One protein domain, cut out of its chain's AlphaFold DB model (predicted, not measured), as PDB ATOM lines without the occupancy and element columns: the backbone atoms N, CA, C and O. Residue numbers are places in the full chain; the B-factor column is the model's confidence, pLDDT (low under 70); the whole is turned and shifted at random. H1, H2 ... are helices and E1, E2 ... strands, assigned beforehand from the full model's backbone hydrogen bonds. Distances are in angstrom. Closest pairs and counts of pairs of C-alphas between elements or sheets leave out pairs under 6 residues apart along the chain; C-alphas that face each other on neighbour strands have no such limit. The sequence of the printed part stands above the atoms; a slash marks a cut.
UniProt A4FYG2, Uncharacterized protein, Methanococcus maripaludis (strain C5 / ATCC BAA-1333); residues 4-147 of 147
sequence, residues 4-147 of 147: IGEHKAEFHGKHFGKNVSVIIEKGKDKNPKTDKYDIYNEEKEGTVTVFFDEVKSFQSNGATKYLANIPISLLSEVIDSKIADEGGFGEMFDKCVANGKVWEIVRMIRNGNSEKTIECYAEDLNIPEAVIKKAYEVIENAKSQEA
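What this domain is: This is residues 4 to 147 of the 147 residues of an uncharacterized protein of Methanococcus maripaludis (strain C5 / ATCC BAA-1333) (UniProt A4FYG2). A small three-stranded sheet, E1, E2 and E5, has helices H1 and H2 over one face, and the other face has no helix on it; the long H2 runs on beyond the sheet to a group of helices where H3 and H4 pack on its far part. Two strand hairpins reach away from opposite ends of the sheet, E3 and E4 at one end and the longer E6 and E7 at the other; the tip of the latter, residues 59 to 64, sticks out, and so does the last part of H4 from residue 140. The printed part has 144 residues with seven named strands followed by four named helices, E1 to E7 and then H1 to H4; the sheet has the order E1, E2, E5, antiparallel throughout, and the class is mixed, helices and strands. The whole is loose, with a radius of gyration of the C-alphas of 18.2 A and spans of 50 by 46 by 40 A.

Where its parts are: In the largest sheet, E1 is residues 8 to 12, 13.4 A from first to last C-alpha, beginning with C-alpha 8 at (-23.216, 5.396, 26.859). E2 is residues 21 to 25, and E5 is residues 47 to 51. E3, residues 28 to 30, and E4, residues 37 to 40, are short. E6, residues 55 to 60, is 15.6 A long, and E7, residues 63 to 68, is 16.2 A long. H1 is residues 72 to 84, 18.2 A long. H2, residues 89 to 110, is the longest helix at 31.1 A and begins with C-alpha 89 at (-28.558, 11.598, 25.914). H3 is residues 115 to 124, 14.3 A long. H4, residues 129 to 146, is 26.7 A long and ends with C-alpha 146 at (-32.526, -12.813, 50.974).

How they stand to each other: E2 is the inner strand, and E1 and E5 are edge strands. E1 and E2 form an antiparallel hairpin, with N 9 and O 24 2.8 A apart, within hydrogen-bond range. E2 and E5 are antiparallel, with N 23 and O 49 at 2.8 A. H1 and H2 are on the same face of this sheet, forming two layers with it, helices on one face of a sheet. H1 has a height over the sheet of 10.0 A and lies over E1, slantwise to the strands at 36 degrees to E1 on the local plane; its closest C-alphas to E1 are those of His 12 and Leu 74, 6.8 A. H2, also at a height of 10.0 A, runs across the strands at 71 degrees to E1 on the local plane; it lies over E1 and, only just, with 3 C-alphas each, over E2 and E5. H2 is the hub, touching the three other helices. H1 touches it with residues 81 to 84 alone; the closest C-alphas are those of Lys 82 and Gly 90, 4.3 A, and the lines are about perpendicular at 73 degrees, only just beyond steep. H4 touches H2 with residues 131 to 139 alone, closest at the C-alphas of Val 102 and Ala 135, 5.2 A, at a steep tilt of 63 degrees, the same way. H2 and H3 form a helical hairpin, closest at the C-alphas of Ile 105 and Ile 118, 6.9 A. H1 and H4 are apart. E2 runs on into E3 across a break of 2 residues, at 74 degrees. E3 and E4 form an antiparallel hairpin, with N 29 and O 39 at 2.8 A, as do E6 and E7, with N 58 and O 65 at 2.9 A. In H1, H2, H3 and H4 every O i to N i+4 pair is within hydrogen-bond range.

The domain as a whole: The two C-alphas farthest apart are those of His 15 and Ala 147, 53.8 A. The printed part has no cut, and no link is long. Without the stretches that stand free, the body spans 47 by 38 by 34 A. The mean pLDDT of the printed part is 87.2; residues 15 to 18, 85 to 87 and 144 to 147 are under 70.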
ATOM      1  N   ILE A   4     -22.555   9.706  21.249       87.56
ATOM      2  CA  ILE A   4     -23.752   9.398  22.024       87.56
ATOM      3  C   ILE A   4     -24.337   8.096  21.484       87.56
ATOM      4  O   ILE A   4     -24.556   7.958  20.282       87.56
ATOM      5  N   GLY A   5     -24.554   7.139  22.376       85.62
ATOM      6  CA  GLY A   5     -25.292   5.911  22.125       85.62
ATOM      7  C   GLY A   5     -26.338   5.683  23.212       85.62
ATOM      8  O   GLY A   5     -26.373   6.385  24.219       85.62
ATOM      9  N   GLU A   6     -27.165   4.658  23.028       84.50
ATOM     10  CA  GLU A   6     -28.331   4.372  23.878       84.50
ATOM     11  C   GLU A   6     -28.003   4.177  25.370       84.50
ATOM     12  O   GLU A   6     -28.810   4.494  26.244       84.50
ATOM     13  N   HIS A   7     -26.824   3.631  25.676       89.19
ATOM     14  CA  HIS A   7     -26.422   3.301  27.048       89.19
ATOM     15  C   HIS A   7     -25.177   4.048  27.530       89.19
ATOM     16  O   HIS A   7     -24.762   3.869  28.677       89.19
ATOM     17  N   LYS A   8     -24.541   4.820  26.644       90.75
ATOM     18  CA  LYS A   8     -23.216   5.396  26.859       90.75
ATOM     19  C   LYS A   8     -23.046   6.669  26.049       90.75
ATOM     20  O   LYS A   8     -23.295   6.671  24.848       90.75
ATOM     21  N   ALA A   9     -22.515   7.705  26.682       91.00
ATOM     22  CA  ALA A   9     -22.050   8.911  26.021       91.00
ATOM     23  C   ALA A   9     -20.577   9.172  26.352       91.00
ATOM     24  O   ALA A   9     -20.168   9.100  27.509       91.00
ATOM     25  N   GLU A  10     -19.777   9.469  25.331       91.62
ATOM     26  CA  GLU A  10     -18.354   9.786  25.453       91.62
ATOM     27  C   GLU A  10     -18.081  11.212  24.968       91.62
ATOM     28  O   GLU A  10     -18.381  11.570  23.826       91.62
ATOM     29  N   PHE A  11     -17.455  12.006  25.828       89.56
ATOM     30  CA  PHE A  11     -17.066  13.388  25.586       89.56
ATOM     31  C   PHE A  11     -15.544  13.492  25.629       89.56
ATOM     32  O   PHE A  11     -14.903  12.922  26.511       89.56
ATOM     33  N   HIS A  12     -14.953  14.233  24.693       87.75
ATOM     34  CA  HIS A  12     -13.502  14.395  24.591       87.75
ATOM     35  C   HIS A  12     -13.150  15.878  24.618       87.75
ATOM     36  O   HIS A  12     -13.701  16.652  23.836       87.75
ATOM     37  N   GLY A  13     -12.218  16.274  25.486       78.56
ATOM     38  CA  GLY A  13     -11.823  17.671  25.618       78.56
ATOM     39  C   GLY A  13     -11.148  18.179  24.345       78.56
ATOM     40  O   GLY A  13     -10.023  17.791  24.050       78.56
ATOM     41  N   LYS A  14     -11.790  19.091  23.602       72.12
ATOM     42  CA  LYS A  14     -11.255  19.628  22.331       72.12
ATOM     43  C   LYS A  14      -9.818  20.146  22.426       72.12
ATOM     44  O   LYS A  14      -9.014  19.852  21.548       72.12
ATOM     45  N   HIS A  15      -9.489  20.877  23.491       68.94
ATOM     46  CA  HIS A  15      -8.149  21.442  23.699       68.94
ATOM     47  C   HIS A  15      -7.113  20.426  24.205       68.94
ATOM     48  O   HIS A  15      -5.919  20.687  24.115       68.94
ATOM     49  N   PHE A  16      -7.561  19.266  24.692       66.88
ATOM     50  CA  PHE A  16      -6.732  18.230  25.319       66.88
ATOM     51  C   PHE A  16      -6.693  16.926  24.495       66.88
ATOM     52  O   PHE A  16      -6.060  15.941  24.877       66.88
ATOM     53  N   GLY A  17      -7.367  16.893  23.340       65.25
ATOM     54  CA  GLY A  17      -7.459  15.718  22.476       65.25
ATOM     55  C   GLY A  17      -8.145  14.523  23.156       65.25
ATOM     56  O   GLY A  17      -9.104  14.675  23.907       65.25
ATOM     57  N   LYS A  18      -7.657  13.305  22.878       65.62
ATOM     58  CA  LYS A  18      -8.151  12.061  23.508       65.62
ATOM     59  C   LYS A  18      -7.617  11.840  24.932       65.62
ATOM     60  O   LYS A  18      -7.973  10.836  25.537       65.62
ATOM     61  N   ASN A  19      -6.775  12.739  25.445       77.12
ATOM     62  CA  ASN A  19      -6.106  12.558  26.734       77.12
ATOM     63  C   ASN A  19      -7.011  12.918  27.918       77.12
ATOM     64  O   ASN A  19      -6.824  12.385  29.004       77.12
ATOM     65  N   VAL A  20      -8.015  13.775  27.696       86.81
ATOM     66  CA  VAL A  20      -9.052  14.075  28.687       86.81
ATOM     67  C   VAL A  20     -10.417  13.709  28.122       86.81
ATOM     68  O   VAL A  20     -10.830  14.228  27.078       86.81
ATOM     69  N   SER A  21     -11.134  12.821  28.805       90.62
ATOM     70  CA  SER A  21     -12.475  12.401  28.397       90.62
ATOM     71  C   SER A  21     -13.390  12.145  29.583       90.62
ATOM     72  O   SER A  21     -12.946  11.775  30.664       90.62
ATOM     73  N   VAL A  22     -14.686  12.341  29.362       92.06
ATOM     74  CA  VAL A  22     -15.752  11.982  30.299       92.06
ATOM     75  C   VAL A  22     -16.636  10.960  29.607       92.06
ATOM     76  O   VAL A  22     -17.079  11.172  28.480       92.06
ATOM     77  N   ILE A  23     -16.878   9.847  30.279       92.56
ATOM     78  CA  ILE A  23     -17.772   8.790  29.835       92.56
ATOM     79  C   ILE A  23     -18.912   8.697  30.839       92.56
ATOM     80  O   ILE A  23     -18.662   8.538  32.032       92.56
ATOM     81  N   ILE A  24     -20.144   8.780  30.351       92.69
ATOM     82  CA  ILE A  24     -21.364   8.635  31.144       92.69
ATOM     83  C   ILE A  24     -22.089   7.389  30.648       92.69
ATOM     84  O   ILE A  24     -22.380   7.286  29.459       92.69
ATOM     85  N   GLU A  25     -22.372   6.443  31.539       92.56
ATOM     86  CA  GLU A  25     -23.034   5.176  31.206       92.56
ATOM     87  C   GLU A  25     -24.248   4.922  32.099       92.56
ATOM     88  O   GLU A  25     -24.227   5.258  33.285       92.56
ATOM     89  N   LYS A  26     -25.275   4.262  31.543       92.12
ATOM     90  CA  LYS A  26     -26.383   3.694  32.329       92.12
ATOM     91  C   LYS A  26     -25.844   2.733  33.396       92.12
ATOM     92  O   LYS A  26     -24.759   2.164  33.247       92.12
ATOM     93  N   GLY A  27     -26.627   2.537  34.455       89.12
ATOM     94  CA  GLY A  27     -26.303   1.586  35.513       89.12
ATOM     95  C   GLY A  27     -26.123   0.168  34.977       89.12
ATOM     96  O   GLY A  27     -26.708  -0.207  33.957       89.12
ATOM     97  N   LYS A  28     -25.272  -0.614  35.646       91.62
ATOM     98  CA  LYS A  28     -24.933  -1.981  35.231       91.62
ATOM     99  C   LYS A  28     -25.045  -2.966  36.390       91.62
ATOM    100  O   LYS A  28     -24.688  -2.653  37.526       91.62
ATOM    101  N   ASP A  29     -25.494  -4.175  36.086       89.12
ATOM    102  CA  ASP A  29     -25.446  -5.342  36.956       89.12
ATOM    103  C   ASP A  29     -24.193  -6.172  36.717       89.12
ATOM    104  O   ASP A  29     -23.643  -6.226  35.612       89.12
ATOM    105  N   LYS A  30     -23.757  -6.849  37.784       89.12
ATOM    106  CA  LYS A  30     -22.683  -7.827  37.702       89.12
ATOM    107  C   LYS A  30     -23.204  -9.058  36.972       89.12
ATOM    108  O   LYS A  30     -24.156  -9.700  37.404       89.12
ATOM    109  N   ASN A  31     -22.555  -9.397  35.875       90.88
ATOM    110  CA  ASN A  31     -22.861 -10.572  35.095       90.88
ATOM    111  C   ASN A  31     -22.252 -11.812  35.759       90.88
ATOM    112  O   ASN A  31     -21.026 -11.901  35.870       90.88
ATOM    113  N   PRO A  32     -23.069 -12.800  36.160       90.12
ATOM    114  CA  PRO A  32     -22.576 -13.993  36.843       90.12
ATOM    115  C   PRO A  32     -21.710 -14.886  35.943       90.12
ATOM    116  O   PRO A  32     -20.985 -15.738  36.447       90.12
ATOM    117  N   LYS A  33     -21.767 -14.712  34.614       91.44
ATOM    118  CA  LYS A  33     -20.971 -15.493  33.656       91.44
ATOM    119  C   LYS A  33     -19.585 -14.901  33.409       91.44
ATOM    120  O   LYS A  33     -18.653 -15.652  33.140       91.44
ATOM    121  N   THR A  34     -19.453 -13.575  33.439       91.94
ATOM    122  CA  THR A  34     -18.193 -12.875  33.116       91.94
ATOM    123  C   THR A  34     -17.514 -12.273  34.342       91.94
ATOM    124  O   THR A  34     -16.372 -11.832  34.238       91.94
ATOM    125  N   ASP A  35     -18.211 -12.242  35.479       88.38
ATOM    126  CA  ASP A  35     -17.847 -11.531  36.708       88.38
ATOM    127  C   ASP A  35     -17.665 -10.008  36.523       88.38
ATOM    128  O   ASP A  35     -17.142  -9.319  37.399       88.38
ATOM    129  N   LYS A  36     -18.118  -9.453  35.389       89.06
ATOM    130  CA  LYS A  36     -17.992  -8.031  35.033       89.06
ATOM    131  C   LYS A  36     -19.327  -7.305  35.156       89.06
ATOM    132  O   LYS A  36     -20.384  -7.906  35.017       89.06
ATOM    133  N   TYR A  37     -19.282  -5.993  35.369       85.81
ATOM    134  CA  TYR A  37     -20.464  -5.129  35.300       85.81
ATOM    135  C   TYR A  37     -20.749  -4.765  33.839       85.81
ATOM    136  O   TYR A  37     -20.281  -3.732  33.360       85.81
ATOM    137  N   ASP A  38     -21.437  -5.648  33.111       88.31
ATOM    138  CA  ASP A  38     -21.686  -5.516  31.666       88.31
ATOM    139  C   ASP A  38     -23.150  -5.752  31.233       88.31
ATOM    140  O   ASP A  38     -23.448  -5.698  30.041       88.31
ATOM    141  N   ILE A  39     -24.079  -5.925  32.183       89.56
ATOM    142  CA  ILE A  39     -25.527  -6.005  31.921       89.56
ATOM    143  C   ILE A  39     -26.155  -4.652  32.250       89.56
ATOM    144  O   ILE A  39     -26.122  -4.248  33.406       89.56
ATOM    145  N   TYR A  40     -26.728  -3.940  31.278       88.25
ATOM    146  CA  TYR A  40     -27.372  -2.648  31.544       88.25
ATOM    147  C   TYR A  40     -28.672  -2.809  32.339       88.25
ATOM    148  O   TYR A  40     -29.505  -3.650  32.011       88.25
ATOM    149  N   ASN A  41     -28.842  -1.971  33.361       86.81
ATOM    150  CA  ASN A  41     -30.014  -1.928  34.226       86.81
ATOM    151  C   ASN A  41     -30.450  -0.467  34.436       86.81
ATOM    152  O   ASN A  41     -29.738   0.330  35.051       86.81
ATOM    153  N   GLU A  42     -31.637  -0.125  33.929       81.75
ATOM    154  CA  GLU A  42     -32.198   1.231  33.993       81.75
ATOM    155  C   GLU A  42     -32.680   1.646  35.388       81.75
ATOM    156  O   GLU A  42     -33.028   2.804  35.591       81.75
ATOM    157  N   GLU A  43     -32.695   0.736  36.358       81.31
ATOM    158  CA  GLU A  43     -33.051   1.007  37.752       81.31
ATOM    159  C   GLU A  43     -31.824   1.307  38.622       81.31
ATOM    160  O   GLU A  43     -31.956   1.736  39.773       81.31
ATOM    161  N   LYS A  44     -30.613   1.110  38.086       82.50
ATOM    162  CA  LYS A  44     -29.365   1.388  38.796       82.50
ATOM    163  C   LYS A  44     -28.831   2.786  38.530       82.50
ATOM    164  O   LYS A  44     -29.108   3.413  37.506       82.50
ATOM    165  N   GLU A  45     -28.053   3.268  39.493       83.38
ATOM    166  CA  GLU A  45     -27.264   4.484  39.341       83.38
ATOM    167  C   GLU A  45     -26.302   4.337  38.153       83.38
ATOM    168  O   GLU A  45     -25.659   3.296  37.982       83.38
ATOM    169  N   GLY A  46     -26.249   5.371  37.312       88.38
ATOM    170  CA  GLY A  46     -25.294   5.449  36.211       88.38
ATOM    171  C   GLY A  46     -23.859   5.610  36.707       88.38
ATOM    172  O   GLY A  46     -23.601   5.835  37.884       88.38
ATOM    173  N   THR A  47     -22.892   5.524  35.802       90.62
ATOM    174  CA  THR A  47     -21.479   5.726  36.151       90.62
ATOM    175  C   THR A  47     -20.876   6.857  35.339       90.62
ATOM    176  O   THR A  47     -21.182   7.022  34.158       90.62
ATOM    177  N   VAL A  48     -20.005   7.633  35.985       91.50
ATOM    178  CA  VAL A  48     -19.183   8.654  35.335       91.50
ATOM    179  C   VAL A  48     -17.727   8.239  35.461       91.50
ATOM    180  O   VAL A  48     -17.197   8.128  36.564       91.50
ATOM    181  N   THR A  49     -17.070   8.016  34.327       91.31
ATOM    182  CA  THR A  49     -15.628   7.761  34.264       91.31
ATOM    183  C   THR A  49     -14.943   8.962  33.643       91.31
ATOM    184  O   THR A  49     -15.314   9.385  32.549       91.31
ATOM    185  N   VAL A  50     -13.929   9.499  34.320       90.62
ATOM    186  CA  VAL A  50     -13.138  10.618  33.803       90.62
ATOM    187  C   VAL A  50     -11.699  10.172  33.588       90.62
ATOM    188  O   VAL A  50     -11.063   9.647  34.500       90.62
ATOM    189  N   PHE A  51     -11.197  10.381  32.378       89.38
ATOM    190  CA  PHE A  51      -9.794  10.218  32.031       89.38
ATOM    191  C   PHE A  51      -9.138  11.589  32.038       89.38
ATOM    192  O   PHE A  51      -9.696  12.545  31.497       89.38
ATOM    193  N   PHE A  52      -7.964  11.663  32.650       87.00
ATOM    194  CA  PHE A  52      -7.183  12.882  32.785       87.00
ATOM    195  C   PHE A  52      -5.817  12.701  32.137       87.00
ATOM    196  O   PHE A  52      -5.246  11.610  32.177       87.00
ATOM    197  N   ASP A  53      -5.298  13.788  31.581       81.75
ATOM    198  CA  ASP A  53      -3.939  13.879  31.061       81.75
ATOM    199  C   ASP A  53      -2.919  13.982  32.201       81.75
ATOM    200  O   ASP A  53      -1.916  13.271  32.207       81.75
ATOM    201  N   GLU A  54      -3.213  14.818  33.199       82.19
ATOM    202  CA  GLU A  54      -2.386  15.043  34.375       82.19
ATOM    203  C   GLU A  54      -3.215  14.969  35.662       82.19
ATOM    204  O   GLU A  54      -4.233  15.644  35.836       82.19
ATOM    205  N   VAL A  55      -2.723  14.182  36.621       87.06
ATOM    206  CA  VAL A  55      -3.249  14.131  37.986       87.06
ATOM    207  C   VAL A  55      -2.100  14.418  38.940       87.06
ATOM    208  O   VAL A  55      -1.111  13.687  38.980       87.06
ATOM    209  N   LYS A  56      -2.222  15.487  39.728       89.00
ATOM    210  CA  LYS A  56      -1.217  15.849  40.734       89.00
ATOM    211  C   LYS A  56      -1.562  15.166  42.045       89.00
ATOM    212  O   LYS A  56      -2.633  15.404  42.597       89.00
ATOM    213  N   SER A  57      -0.664  14.336  42.566       92.94
ATOM    214  CA  SER A  57      -0.811  13.784  43.912       92.94
ATOM    215  C   SER A  57      -0.124  14.678  44.945       92.94
ATOM    216  O   SER A  57       0.877  15.336  44.663       92.94
ATOM    217  N   PHE A  58      -0.677  14.724  46.153       93.19
ATOM    218  CA  PHE A  58      -0.083  15.430  47.285       93.19
ATOM    219  C   PHE A  58      -0.429  14.731  48.601       93.19
ATOM    220  O   PHE A  58      -1.437  14.035  48.704       93.19
ATOM    221  N   GLN A  59       0.414  14.909  49.618       96.56
ATOM    222  CA  GLN A  59       0.192  14.347  50.951       96.56
ATOM    223  C   GLN A  59      -0.535  15.358  51.840       96.56
ATOM    224  O   GLN A  59      -0.149  16.523  51.911       96.56
ATOM    225  N   SER A  60      -1.591  14.926  52.530       93.50
ATOM    226  CA  SER A  60      -2.338  15.764  53.474       93.50
ATOM    227  C   SER A  60      -2.954  14.895  54.566       93.50
ATOM    228  O   SER A  60      -3.693  13.961  54.268       93.50
ATOM    229  N   ASN A  61      -2.658  15.212  55.832       92.25
ATOM    230  CA  ASN A  61      -3.130  14.475  57.013       92.25
ATOM    231  C   ASN A  61      -2.860  12.958  56.941       92.25
ATOM    232  O   ASN A  61      -3.721  12.155  57.282       92.25
ATOM    233  N   GLY A  62      -1.679  12.563  56.452       93.31
ATOM    234  CA  GLY A  62      -1.292  11.151  56.330       93.31
ATOM    235  C   GLY A  62      -1.985  10.380  55.200       93.31
ATOM    236  O   GLY A  62      -1.817   9.168  55.116       93.31
ATOM    237  N   ALA A  63      -2.743  11.057  54.329       94.12
ATOM    238  CA  ALA A  63      -3.384  10.454  53.167       94.12
ATOM    239  C   ALA A  63      -2.857  11.053  51.855       94.12
ATOM    240  O   ALA A  63      -2.712  12.275  51.725       94.12
ATOM    241  N   THR A  64      -2.647  10.188  50.858       94.12
ATOM    242  CA  THR A  64      -2.433  10.607  49.469       94.12
ATOM    243  C   THR A  64      -3.744  11.147  48.913       94.12
ATOM    244  O   THR A  64      -4.738  10.427  48.829       94.12
ATOM    245  N   LYS A  65      -3.740  12.416  48.514       92.12
ATOM    246  CA  LYS A  65      -4.843  13.082  47.822       92.12
ATOM    247  C   LYS A  65      -4.452  13.361  46.378       92.12
ATOM    248  O   LYS A  65      -3.269  13.425  46.048       92.12
ATOM    249  N   TYR A  66      -5.457  13.544  45.531       90.38
ATOM    250  CA  TYR A  66      -5.293  13.785  44.104       90.38
ATOM    251  C   TYR A  66      -6.012  15.074  43.717       90.38
ATOM    252  O   TYR A  66      -7.137  15.317  44.151       90.38
ATOM    253  N   LEU A  67      -5.353  15.895  42.907       87.88
ATOM    254  CA  LEU A  67      -5.914  17.070  42.262       87.88
ATOM    255  C   LEU A  67      -5.941  16.807  40.755       87.88
ATOM    256  O   LEU A  67      -4.893  16.584  40.144       87.88
ATOM    257  N   ALA A  68      -7.138  16.844  40.176       86.62
ATOM    258  CA  ALA A  68      -7.365  16.724  38.743       86.62
ATOM    259  C   ALA A  68      -8.075  17.985  38.239       86.62
ATOM    260  O   ALA A  68      -9.012  18.468  38.877       86.62
ATOM    261  N   ASN A  69      -7.628  18.513  37.101       81.50
ATOM    262  CA  ASN A  69      -8.268  19.652  36.456       81.50
ATOM    263  C   ASN A  69      -9.212  19.143  35.370       81.50
ATOM    264  O   ASN A  69      -8.769  18.563  34.383       81.50
ATOM    265  N   ILE A  70     -10.513  19.383  35.538       84.50
ATOM    266  CA  ILE A  70     -11.506  19.103  34.499       84.50
ATOM    267  C   ILE A  70     -11.635  20.353  33.617       84.50
ATOM    268  O   ILE A  70     -12.001  21.413  34.131       84.50
ATOM    269  N   PRO A  71     -11.362  20.277  32.303       84.19
ATOM    270  CA  PRO A  71     -11.543  21.413  31.408       84.19
ATOM    271  C   PRO A  71     -12.994  21.899  31.405       84.19
ATOM    272  O   PRO A  71     -13.907  21.125  31.122       84.19
ATOM    273  N   ILE A  72     -13.216  23.198  31.628       86.25
ATOM    274  CA  ILE A  72     -14.575  23.770  31.630       86.25
ATOM    275  C   ILE A  72     -15.288  23.584  30.281       86.25
ATOM    276  O   ILE A  72     -16.497  23.383  30.238       86.25
ATOM    277  N   SER A  73     -14.536  23.554  29.175       85.94
ATOM    278  CA  SER A  73     -15.072  23.270  27.841       85.94
ATOM    279  C   SER A  73     -15.671  21.866  27.732       85.94
ATOM    280  O   SER A  73     -16.627  21.670  26.993       85.94
ATOM    281  N   LEU A  74     -15.124  20.889  28.464       87.44
ATOM    282  CA  LEU A  74     -15.654  19.527  28.487       87.44
ATOM    283  C   LEU A  74     -16.999  19.483  29.216       87.44
ATOM    284  O   LEU A  74     -17.922  18.825  28.750       87.44
ATOM    285  N   LEU A  75     -17.123  20.232  30.315       88.31
ATOM    286  CA  LEU A  75     -18.389  20.386  31.032       88.31
ATOM    287  C   LEU A  75     -19.440  21.093  30.166       88.31
ATOM    288  O   LEU A  75     -20.581  20.640  30.118       88.31
ATOM    289  N   SER A  76     -19.048  22.140  29.430       88.56
ATOM    290  CA  SER A  76     -19.931  22.806  28.461       88.56
ATOM    291  C   SER A  76     -20.444  21.827  27.410       88.56
ATOM    292  O   SER A  76     -21.642  21.765  27.189       88.56
ATOM    293  N   GLU A  77     -19.579  20.991  26.822       87.62
ATOM    294  CA  GLU A  77     -20.006  20.009  25.813       87.62
ATOM    295  C   GLU A  77     -21.023  18.993  26.347       87.62
ATOM    296  O   GLU A  77     -21.934  18.603  25.613       87.62
ATOM    297  N   VAL A  78     -20.889  18.577  27.611       90.00
ATOM    298  CA  VAL A  78     -21.868  17.705  28.276       90.00
ATOM    299  C   VAL A  78     -23.210  18.423  28.416       90.00
ATOM    300  O   VAL A  78     -24.239  17.860  28.046       90.00
ATOM    301  N   ILE A  79     -23.207  19.662  28.911       89.88
ATOM    302  CA  ILE A  79     -24.426  20.461  29.108       89.88
ATOM    303  C   ILE A  79     -25.107  20.750  27.767       89.88
ATOM    304  O   ILE A  79     -26.303  20.504  27.625       89.88
ATOM    305  N   ASP A  80     -24.347  21.197  26.771       89.00
ATOM    306  CA  ASP A  80     -24.858  21.510  25.438       89.00
ATOM    307  C   ASP A  80     -25.478  20.266  24.791       89.00
ATOM    308  O   ASP A  80     -26.559  20.338  24.212       89.00
ATOM    309  N   SER A  81     -24.841  19.100  24.948       87.75
ATOM    310  CA  SER A  81     -25.383  17.840  24.427       87.75
ATOM    311  C   SER A  81     -26.622  17.375  25.190       87.75
ATOM    312  O   SER A  81     -27.530  16.823  24.578       87.75
ATOM    313  N   LYS A  82     -26.693  17.611  26.509       88.12
ATOM    314  CA  LYS A  82     -27.891  17.324  27.317       88.12
ATOM    315  C   LYS A  82     -29.090  18.144  26.837       88.12
ATOM    316  O   LYS A  82     -30.202  17.633  26.842       88.12
ATOM    317  N   ILE A  83     -28.863  19.402  26.457       86.69
ATOM    318  CA  ILE A  83     -29.912  20.320  25.992       86.69
ATOM    319  C   ILE A  83     -30.311  20.019  24.541       86.69
ATOM    320  O   ILE A  83     -31.486  20.096  24.207       86.69
ATOM    321  N   ALA A  84     -29.346  19.698  23.676       81.56
ATOM    322  CA  ALA A  84     -29.584  19.535  22.244       81.56
ATOM    323  C   ALA A  84     -30.226  18.192  21.852       81.56
ATOM    324  O   ALA A  84     -30.811  18.100  20.774       81.56
ATOM    325  N   ASP A  85     -30.094  17.153  22.682       68.31
ATOM    326  CA  ASP A  85     -30.576  15.799  22.388       68.31
ATOM    327  C   ASP A  85     -31.785  15.428  23.264       68.31
ATOM    328  O   ASP A  85     -31.667  14.686  24.243       68.31
ATOM    329  N   GLU A  86     -32.955  15.966  22.901       53.59
ATOM    330  CA  GLU A  86     -34.237  15.738  23.594       53.59
ATOM    331  C   GLU A  86     -34.713  14.268  23.562       53.59
ATOM    332  O   GLU A  86     -35.658  13.933  24.271       53.59
ATOM    333  N   GLY A  87     -34.074  13.373  22.788       57.81
ATOM    334  CA  GLY A  87     -34.521  11.980  22.617       57.81
ATOM    335  C   GLY A  87     -33.524  10.880  23.000       57.81
ATOM    336  O   GLY A  87     -33.895   9.709  22.960       57.81
ATOM    337  N   GLY A  88     -32.271  11.208  23.334       78.81
ATOM    338  CA  GLY A  88     -31.223  10.205  23.569       78.81
ATOM    339  C   GLY A  88     -30.441  10.431  24.858       78.81
ATOM    340  O   GLY A  88     -30.683   9.796  25.887       78.81
ATOM    341  N   PHE A  89     -29.464  11.332  24.805       86.31
ATOM    342  CA  PHE A  89     -28.558  11.598  25.914       86.31
ATOM    343  C   PHE A  89     -29.227  12.339  27.069       86.31
ATOM    344  O   PHE A  89     -28.983  11.973  28.218       86.31
ATOM    345  N   GLY A  90     -30.062  13.348  26.795       88.38
ATOM    346  CA  GLY A  90     -30.719  14.138  27.839       88.38
ATOM    347  C   GLY A  90     -31.573  13.271  28.763       88.38
ATOM    348  O   GLY A  90     -31.367  13.266  29.977       88.38
ATOM    349  N   GLU A  91     -32.453  12.452  28.179       87.56
ATOM    350  CA  GLU A  91     -33.310  11.527  28.927       87.56
ATOM    351  C   GLU A  91     -32.491  10.469  29.681       87.56
ATOM    352  O   GLU A  91     -32.735  10.215  30.864       87.56
ATOM    353  N   MET A  92     -31.486   9.869  29.031       89.25
ATOM    354  CA  MET A  92     -30.590   8.911  29.684       89.25
ATOM    355  C   MET A  92     -29.883   9.544  30.890       89.25
ATOM    356  O   MET A  92     -29.806   8.924  31.954       89.25
ATOM    357  N   PHE A  93     -29.362  10.760  30.732       90.06
ATOM    358  CA  PHE A  93     -28.654  11.486  31.780       90.06
ATOM    359  C   PHE A  93     -29.582  11.803  32.955       90.06
ATOM    360  O   PHE A  93     -29.238  11.506  34.099       90.06
ATOM    361  N   ASP A  94     -30.777  12.328  32.683       87.75
ATOM    362  CA  ASP A  94     -31.757  12.668  33.718       87.75
ATOM    363  C   ASP A  94     -32.231  11.422  34.483       87.75
ATOM    364  O   ASP A  94     -32.327  11.456  35.714       87.75
ATOM    365  N   LYS A  95     -32.411  10.283  33.798       87.50
ATOM    366  CA  LYS A  95     -32.670   8.983  34.444       87.50
ATOM    367  C   LYS A  95     -31.518   8.549  35.353       87.50
ATOM    368  O   LYS A  95     -31.762   8.136  36.486       87.50
ATOM    369  N   CYS A  96     -30.270   8.666  34.895       89.00
ATOM    370  CA  CYS A  96     -29.099   8.324  35.710       89.00
ATOM    371  C   CYS A  96     -29.023   9.184  36.979       89.00
ATOM    372  O   CYS A  96     -28.789   8.647  38.060       89.00
ATOM    373  N   VAL A  97     -29.274  10.494  36.863       88.44
ATOM    374  CA  VAL A  97     -29.307  11.424  38.004       88.44
ATOM    375  C   VAL A  97     -30.434  11.070  38.974       88.44
ATOM    376  O   VAL A  97     -30.209  11.019  40.184       88.44
ATOM    377  N   ALA A  98     -31.639  10.797  38.469       87.62
ATOM    378  CA  ALA A  98     -32.769  10.401  39.304       87.62
ATOM    379  C   ALA A  98     -32.472   9.111  40.083       87.62
ATOM    380  O   ALA A  98     -32.716   9.053  41.287       87.62
ATOM    381  N   ASN A  99     -31.884   8.103  39.432       88.81
ATOM    382  CA  ASN A  99     -31.472   6.873  40.109       88.81
ATOM    383  C   ASN A  99     -30.346   7.111  41.125       88.81
ATOM    384  O   ASN A  99     -30.372   6.492  42.184       88.81
ATOM    385  N   GLY A 100     -29.395   8.012  40.857       89.38
ATOM    386  CA  GLY A 100     -28.379   8.399  41.845       89.38
ATOM    387  C   GLY A 100     -29.004   8.918  43.140       89.38
ATOM    388  O   GLY A 100     -28.682   8.432  44.221       89.38
ATOM    389  N   LYS A 101     -30.014   9.795  43.037       91.62
ATOM    390  CA  LYS A 101     -30.779  10.279  44.202       91.62
ATOM    391  C   LYS A 101     -31.489   9.149  44.959       91.62
ATOM    392  O   LYS A 101     -31.496   9.149  46.187       91.62
ATOM    393  N   VAL A 102     -32.056   8.166  44.249       92.19
ATOM    394  CA  VAL A 102     -32.631   6.962  44.885       92.19
ATOM    395  C   VAL A 102     -31.559   6.234  45.697       92.19
ATOM    396  O   VAL A 102     -31.787   5.907  46.859       92.19
ATOM    397  N   TRP A 103     -30.382   5.995  45.116       90.62
ATOM    398  CA  TRP A 103     -29.312   5.233  45.764       90.62
ATOM    399  C   TRP A 103     -28.662   5.964  46.946       90.62
ATOM    400  O   TRP A 103     -28.283   5.317  47.927       90.62
ATOM    401  N   GLU A 104     -28.613   7.298  46.922       91.19
ATOM    402  CA  GLU A 104     -28.262   8.108  48.093       91.19
ATOM    403  C   GLU A 104     -29.239   7.871  49.255       91.19
ATOM    404  O   GLU A 104     -28.808   7.585  50.375       91.19
ATOM    405  N   ILE A 105     -30.549   7.894  48.986       94.31
ATOM    406  CA  ILE A 105     -31.576   7.626  50.002       94.31
ATOM    407  C   ILE A 105     -31.501   6.171  50.484       94.31
ATOM    408  O   ILE A 105     -31.511   5.923  51.690       94.31
ATOM    409  N   VAL A 106     -31.332   5.196  49.582       92.44
ATOM    410  CA  VAL A 106     -31.102   3.779  49.935       92.44
ATOM    411  C   VAL A 106     -29.920   3.649  50.898       92.44
ATOM    412  O   VAL A 106     -29.990   2.905  51.879       92.44
ATOM    413  N   ARG A 107     -28.830   4.387  50.659       92.50
ATOM    414  CA  ARG A 107     -27.668   4.412  51.552       92.50
ATOM    415  C   ARG A 107     -28.007   5.032  52.908       92.50
ATOM    416  O   ARG A 107     -27.569   4.499  53.926       92.50
ATOM    417  N   MET A 108     -28.794   6.107  52.953       94.44
ATOM    418  CA  MET A 108     -29.267   6.687  54.215       94.44
ATOM    419  C   MET A 108     -30.114   5.691  55.016       94.44
ATOM    420  O   MET A 108     -29.849   5.516  56.208       94.44
ATOM    421  N   ILE A 109     -31.053   4.992  54.370       94.00
ATOM    422  CA  ILE A 109     -31.885   3.952  55.000       94.00
ATOM    423  C   ILE A 109     -31.000   2.835  55.568       94.00
ATOM    424  O   ILE A 109     -31.130   2.470  56.734       94.00
ATOM    425  N   ARG A 110     -30.045   2.321  54.777       92.50
ATOM    426  CA  ARG A 110     -29.106   1.265  55.215       92.50
ATOM    427  C   ARG A 110     -28.213   1.692  56.377       92.50
ATOM    428  O   ARG A 110     -27.862   0.861  57.205       92.50
ATOM    429  N   ASN A 111     -27.877   2.976  56.455       94.75
ATOM    430  CA  ASN A 111     -27.125   3.550  57.571       94.75
ATOM    431  C   ASN A 111     -27.991   3.792  58.825       94.75
ATOM    432  O   ASN A 111     -27.478   4.312  59.813       94.75
ATOM    433  N   GLY A 112     -29.283   3.442  58.802       93.25
ATOM    434  CA  GLY A 112     -30.186   3.562  59.946       93.25
ATOM    435  C   GLY A 112     -30.725   4.973  60.186       93.25
ATOM    436  O   GLY A 112     -31.138   5.279  61.304       93.25
ATOM    437  N   ASN A 113     -30.719   5.845  59.171       95.12
ATOM    438  CA  ASN A 113     -31.360   7.156  59.293       95.12
ATOM    439  C   ASN A 113     -32.880   7.000  59.435       95.12
ATOM    440  O   ASN A 113     -33.485   6.123  58.818       95.12
ATOM    441  N   SER A 114     -33.493   7.865  60.247       95.00
ATOM    442  CA  SER A 114     -34.947   7.874  60.430       95.00
ATOM    443  C   SER A 114     -35.667   8.376  59.176       95.00
ATOM    444  O   SER A 114     -35.104   9.172  58.422       95.00
ATOM    445  N   GLU A 115     -36.924   7.971  58.992       93.06
ATOM    446  CA  GLU A 115     -37.789   8.451  57.902       93.06
ATOM    447  C   GLU A 115     -37.855   9.983  57.876       93.06
ATOM    448  O   GLU A 115     -37.541  10.595  56.863       93.06
ATOM    449  N   LYS A 116     -38.053  10.611  59.040       94.56
ATOM    450  CA  LYS A 116     -38.035  12.072  59.181       94.56
ATOM    451  C   LYS A 116     -36.725  12.721  58.714       94.56
ATOM    452  O   LYS A 116     -36.734  13.801  58.140       94.56
ATOM    453  N   THR A 117     -35.576  12.088  58.965       95.69
ATOM    454  CA  THR A 117     -34.273  12.595  58.490       95.69
ATOM    455  C   THR A 117     -34.186  12.555  56.965       95.69
ATOM    456  O   THR A 117     -33.628  13.465  56.359       95.69
ATOM    457  N   ILE A 118     -34.727  11.502  56.355       94.69
ATOM    458  CA  ILE A 118     -34.763  11.325  54.901       94.69
ATOM    459  C   ILE A 118     -35.735  12.324  54.264       94.69
ATOM    460  O   ILE A 118     -35.388  12.935  53.257       94.69
ATOM    461  N   GLU A 119     -36.907  12.536  54.865       94.12
ATOM    462  CA  GLU A 119     -37.886  13.538  54.430       94.12
ATOM    463  C   GLU A 119     -37.291  14.951  54.446       94.12
ATOM    464  O   GLU A 119     -37.359  15.640  53.433       94.12
ATOM    465  N   CYS A 120     -36.632  15.356  55.541       95.12
ATOM    466  CA  CYS A 120     -35.967  16.662  55.609       95.12
ATOM    467  C   CYS A 120     -34.862  16.806  54.548       95.12
ATOM    468  O   CYS A 120     -34.791  17.828  53.876       95.12
ATOM    469  N   TYR A 121     -34.028  15.776  54.352       93.75
ATOM    470  CA  TYR A 121     -33.007  15.780  53.294       93.75
ATOM    471  C   TYR A 121     -33.621  15.949  51.898       93.75
ATOM    472  O   TYR A 121     -33.101  16.691  51.063       93.75
ATOM    473  N   ALA A 122     -34.729  15.255  51.639       93.19
ATOM    474  CA  ALA A 122     -35.426  15.342  50.369       93.19
ATOM    475  C   ALA A 122     -36.049  16.727  50.155       93.19
ATOM    476  O   ALA A 122     -35.923  17.274  49.060       93.19
ATOM    477  N   GLU A 123     -36.659  17.314  51.185       93.62
ATOM    478  CA  GLU A 123     -37.211  18.671  51.148       93.62
ATOM    479  C   GLU A 123     -36.119  19.711  50.847       93.62
ATOM    480  O   GLU A 123     -36.250  20.475  49.888       93.62
ATOM    481  N   ASP A 124     -34.997  19.662  51.574       94.25
ATOM    482  CA  ASP A 124     -33.862  20.583  51.410       94.25
ATOM    483  C   ASP A 124     -33.301  20.582  49.974       94.25
ATOM    484  O   ASP A 124     -32.841  21.607  49.462       94.25
ATOM    485  N   LEU A 125     -33.349  19.430  49.299       91.50
ATOM    486  CA  LEU A 125     -32.817  19.239  47.948       91.50
ATOM    487  C   LEU A 125     -33.892  19.203  46.853       91.50
ATOM    488  O   LEU A 125     -33.573  18.901  45.697       91.50
ATOM    489  N   ASN A 126     -35.148  19.520  47.189       91.88
ATOM    490  CA  ASN A 126     -36.300  19.435  46.287       91.88
ATOM    491  C   ASN A 126     -36.384  18.072  45.564       91.88
ATOM    492  O   ASN A 126     -36.612  17.990  44.353       91.88
ATOM    493  N   ILE A 127     -36.128  16.985  46.291       90.94
ATOM    494  CA  ILE A 127     -36.240  15.617  45.789       90.94
ATOM    495  C   ILE A 127     -37.716  15.196  45.869       90.94
ATOM    496  O   ILE A 127     -38.294  15.229  46.953       90.94
ATOM    497  N   PRO A 128     -38.344  14.777  44.753       90.88
ATOM    498  CA  PRO A 128     -39.742  14.356  44.763       90.88
ATOM    499  C   PRO A 128     -39.989  13.142  45.667       90.88
ATOM    500  O   PRO A 128     -39.201  12.197  45.667       90.88
ATOM    501  N   GLU A 129     -41.145  13.103  46.330       90.44
ATOM    502  CA  GLU A 129     -41.568  11.992  47.201       90.44
ATOM    503  C   GLU A 129     -41.538  10.626  46.489       90.44
ATOM    504  O   GLU A 129     -41.156   9.611  47.070       90.44
ATOM    505  N   ALA A 130     -41.833  10.598  45.184       90.94
ATOM    506  CA  ALA A 130     -41.744   9.387  44.365       90.94
ATOM    507  C   ALA A 130     -40.335   8.751  44.362       90.94
ATOM    508  O   ALA A 130     -40.213   7.531  44.267       90.94
ATOM    509  N   VAL A 131     -39.273   9.556  44.492       90.75
ATOM    510  CA  VAL A 131     -37.882   9.073  44.595       90.75
ATOM    511  C   VAL A 131     -37.650   8.404  45.951       90.75
ATOM    512  O   VAL A 131     -37.020   7.348  46.007       90.75
ATOM    513  N   ILE A 132     -38.199   8.978  47.026       92.38
ATOM    514  CA  ILE A 132     -38.138   8.412  48.380       92.38
ATOM    515  C   ILE A 132     -38.848   7.056  48.401       92.38
ATOM    516  O   ILE A 132     -38.264   6.055  48.814       92.38
ATOM    517  N   LYS A 133     -40.077   6.997  47.873       93.12
ATOM    518  CA  LYS A 133     -40.860   5.760  47.781       93.12
ATOM    519  C   LYS A 133     -40.100   4.658  47.038       93.12
ATOM    520  O   LYS A 133     -39.973   3.550  47.550       93.12
ATOM    521  N   LYS A 134     -39.519   4.984  45.877       91.94
ATOM    522  CA  LYS A 134     -38.704   4.040  45.095       91.94
ATOM    523  C   LYS A 134     -37.503   3.514  45.895       91.94
ATOM    524  O   LYS A 134     -37.156   2.343  45.774       91.94
ATOM    525  N   ALA A 135     -36.876   4.339  46.736       92.25
ATOM    526  CA  ALA A 135     -35.768   3.897  47.587       92.25
ATOM    527  C   ALA A 135     -36.205   2.868  48.645       92.25
ATOM    528  O   ALA A 135     -35.493   1.887  48.872       92.25
ATOM    529  N   TYR A 136     -37.379   3.047  49.256       92.62
ATOM    530  CA  TYR A 136     -37.945   2.059  50.179       92.62
ATOM    531  C   TYR A 136     -38.314   0.750  49.467       92.62
ATOM    532  O   TYR A 136     -37.938  -0.317  49.951       92.62
ATOM    533  N   GLU A 137     -38.930   0.821  48.283       92.00
ATOM    534  CA  GLU A 137     -39.242  -0.358  47.457       92.00
ATOM    535  C   GLU A 137     -37.975  -1.171  47.123       92.00
ATOM    536  O   GLU A 137     -37.968  -2.398  47.227       92.00
ATOM    537  N   VAL A 138     -36.859  -0.505  46.793       88.56
ATOM    538  CA  VAL A 138     -35.560  -1.170  46.556       88.56
ATOM    539  C   VAL A 138     -35.083  -1.945  47.793       88.56
ATOM    540  O   VAL A 138     -34.566  -3.056  47.665       88.56
ATOM    541  N   ILE A 139     -35.250  -1.384  48.994       88.88
ATOM    542  CA  ILE A 139     -34.870  -2.046  50.251       88.88
ATOM    543  C   ILE A 139     -35.778  -3.247  50.547       88.88
ATOM    544  O   ILE A 139     -35.282  -4.296  50.961       88.88
ATOM    545  N   GLU A 140     -37.088  -3.114  50.344       88.88
ATOM    546  CA  GLU A 140     -38.060  -4.194  50.564       88.88
ATOM    547  C   GLU A 140     -37.851  -5.370  49.601       88.88
ATOM    548  O   GLU A 140     -37.845  -6.534  50.019       88.88
ATOM    549  N   ASN A 141     -37.588  -5.071  48.327       85.06
ATOM    550  CA  ASN A 141     -37.305  -6.078  47.311       85.06
ATOM    551  C   ASN A 141     -35.999  -6.830  47.598       85.06
ATOM    552  O   ASN A 141     -35.946  -8.044  47.421       85.06
ATOM    553  N   ALA A 142     -34.965  -6.142  48.098       80.12
ATOM    554  CA  ALA A 142     -33.713  -6.787  48.494       80.12
ATOM    555  C   ALA A 142     -33.911  -7.765  49.667       80.12
ATOM    556  O   ALA A 142     -33.423  -8.889  49.611       80.12
ATOM    557  N   LYS A 143     -34.695  -7.385  50.687       74.31
ATOM    558  CA  LYS A 143     -35.023  -8.277  51.817       74.31
ATOM    559  C   LYS A 143     -35.790  -9.523  51.372       74.31
ATOM    560  O   LYS A 143     -35.557 -10.602  51.897       74.31
ATOM    561  N   SER A 144     -36.683  -9.373  50.395       66.12
ATOM    562  CA  SER A 144     -37.482 -10.478  49.847       66.12
ATOM    563  C   SER A 144     -36.664 -11.476  49.018       66.12
ATOM    564  O   SER A 144     -37.117 -12.592  48.807       66.12
ATOM    565  N   GLN A 145     -35.481 -11.085  48.529       60.84
ATOM    566  CA  GLN A 145     -34.563 -11.965  47.794       60.84
ATOM    567  C   GLN A 145     -33.557 -12.685  48.708       60.84
ATOM    568  O   GLN A 145     -32.910 -13.635  48.272       60.84
ATOM    569  N   GLU A 146     -33.412 -12.231  49.956       54.34
ATOM    570  CA  GLU A 146     -32.526 -12.813  50.974       54.34
ATOM    571  C   GLU A 146     -33.254 -13.771  51.943       54.34
ATOM    572  O   GLU A 146     -32.592 -14.443  52.736       54.34
ATOM    573  N   ALA A 147     -34.591 -13.831  51.882       47.91
ATOM    574  CA  ALA A 147     -35.463 -14.695  52.689       47.91
ATOM    575  C   ALA A 147     -35.866 -15.976  51.941       47.91
ATOM    576  O   ALA A 147     -35.961 -17.030  52.612       47.91
TER     577      ALA A 147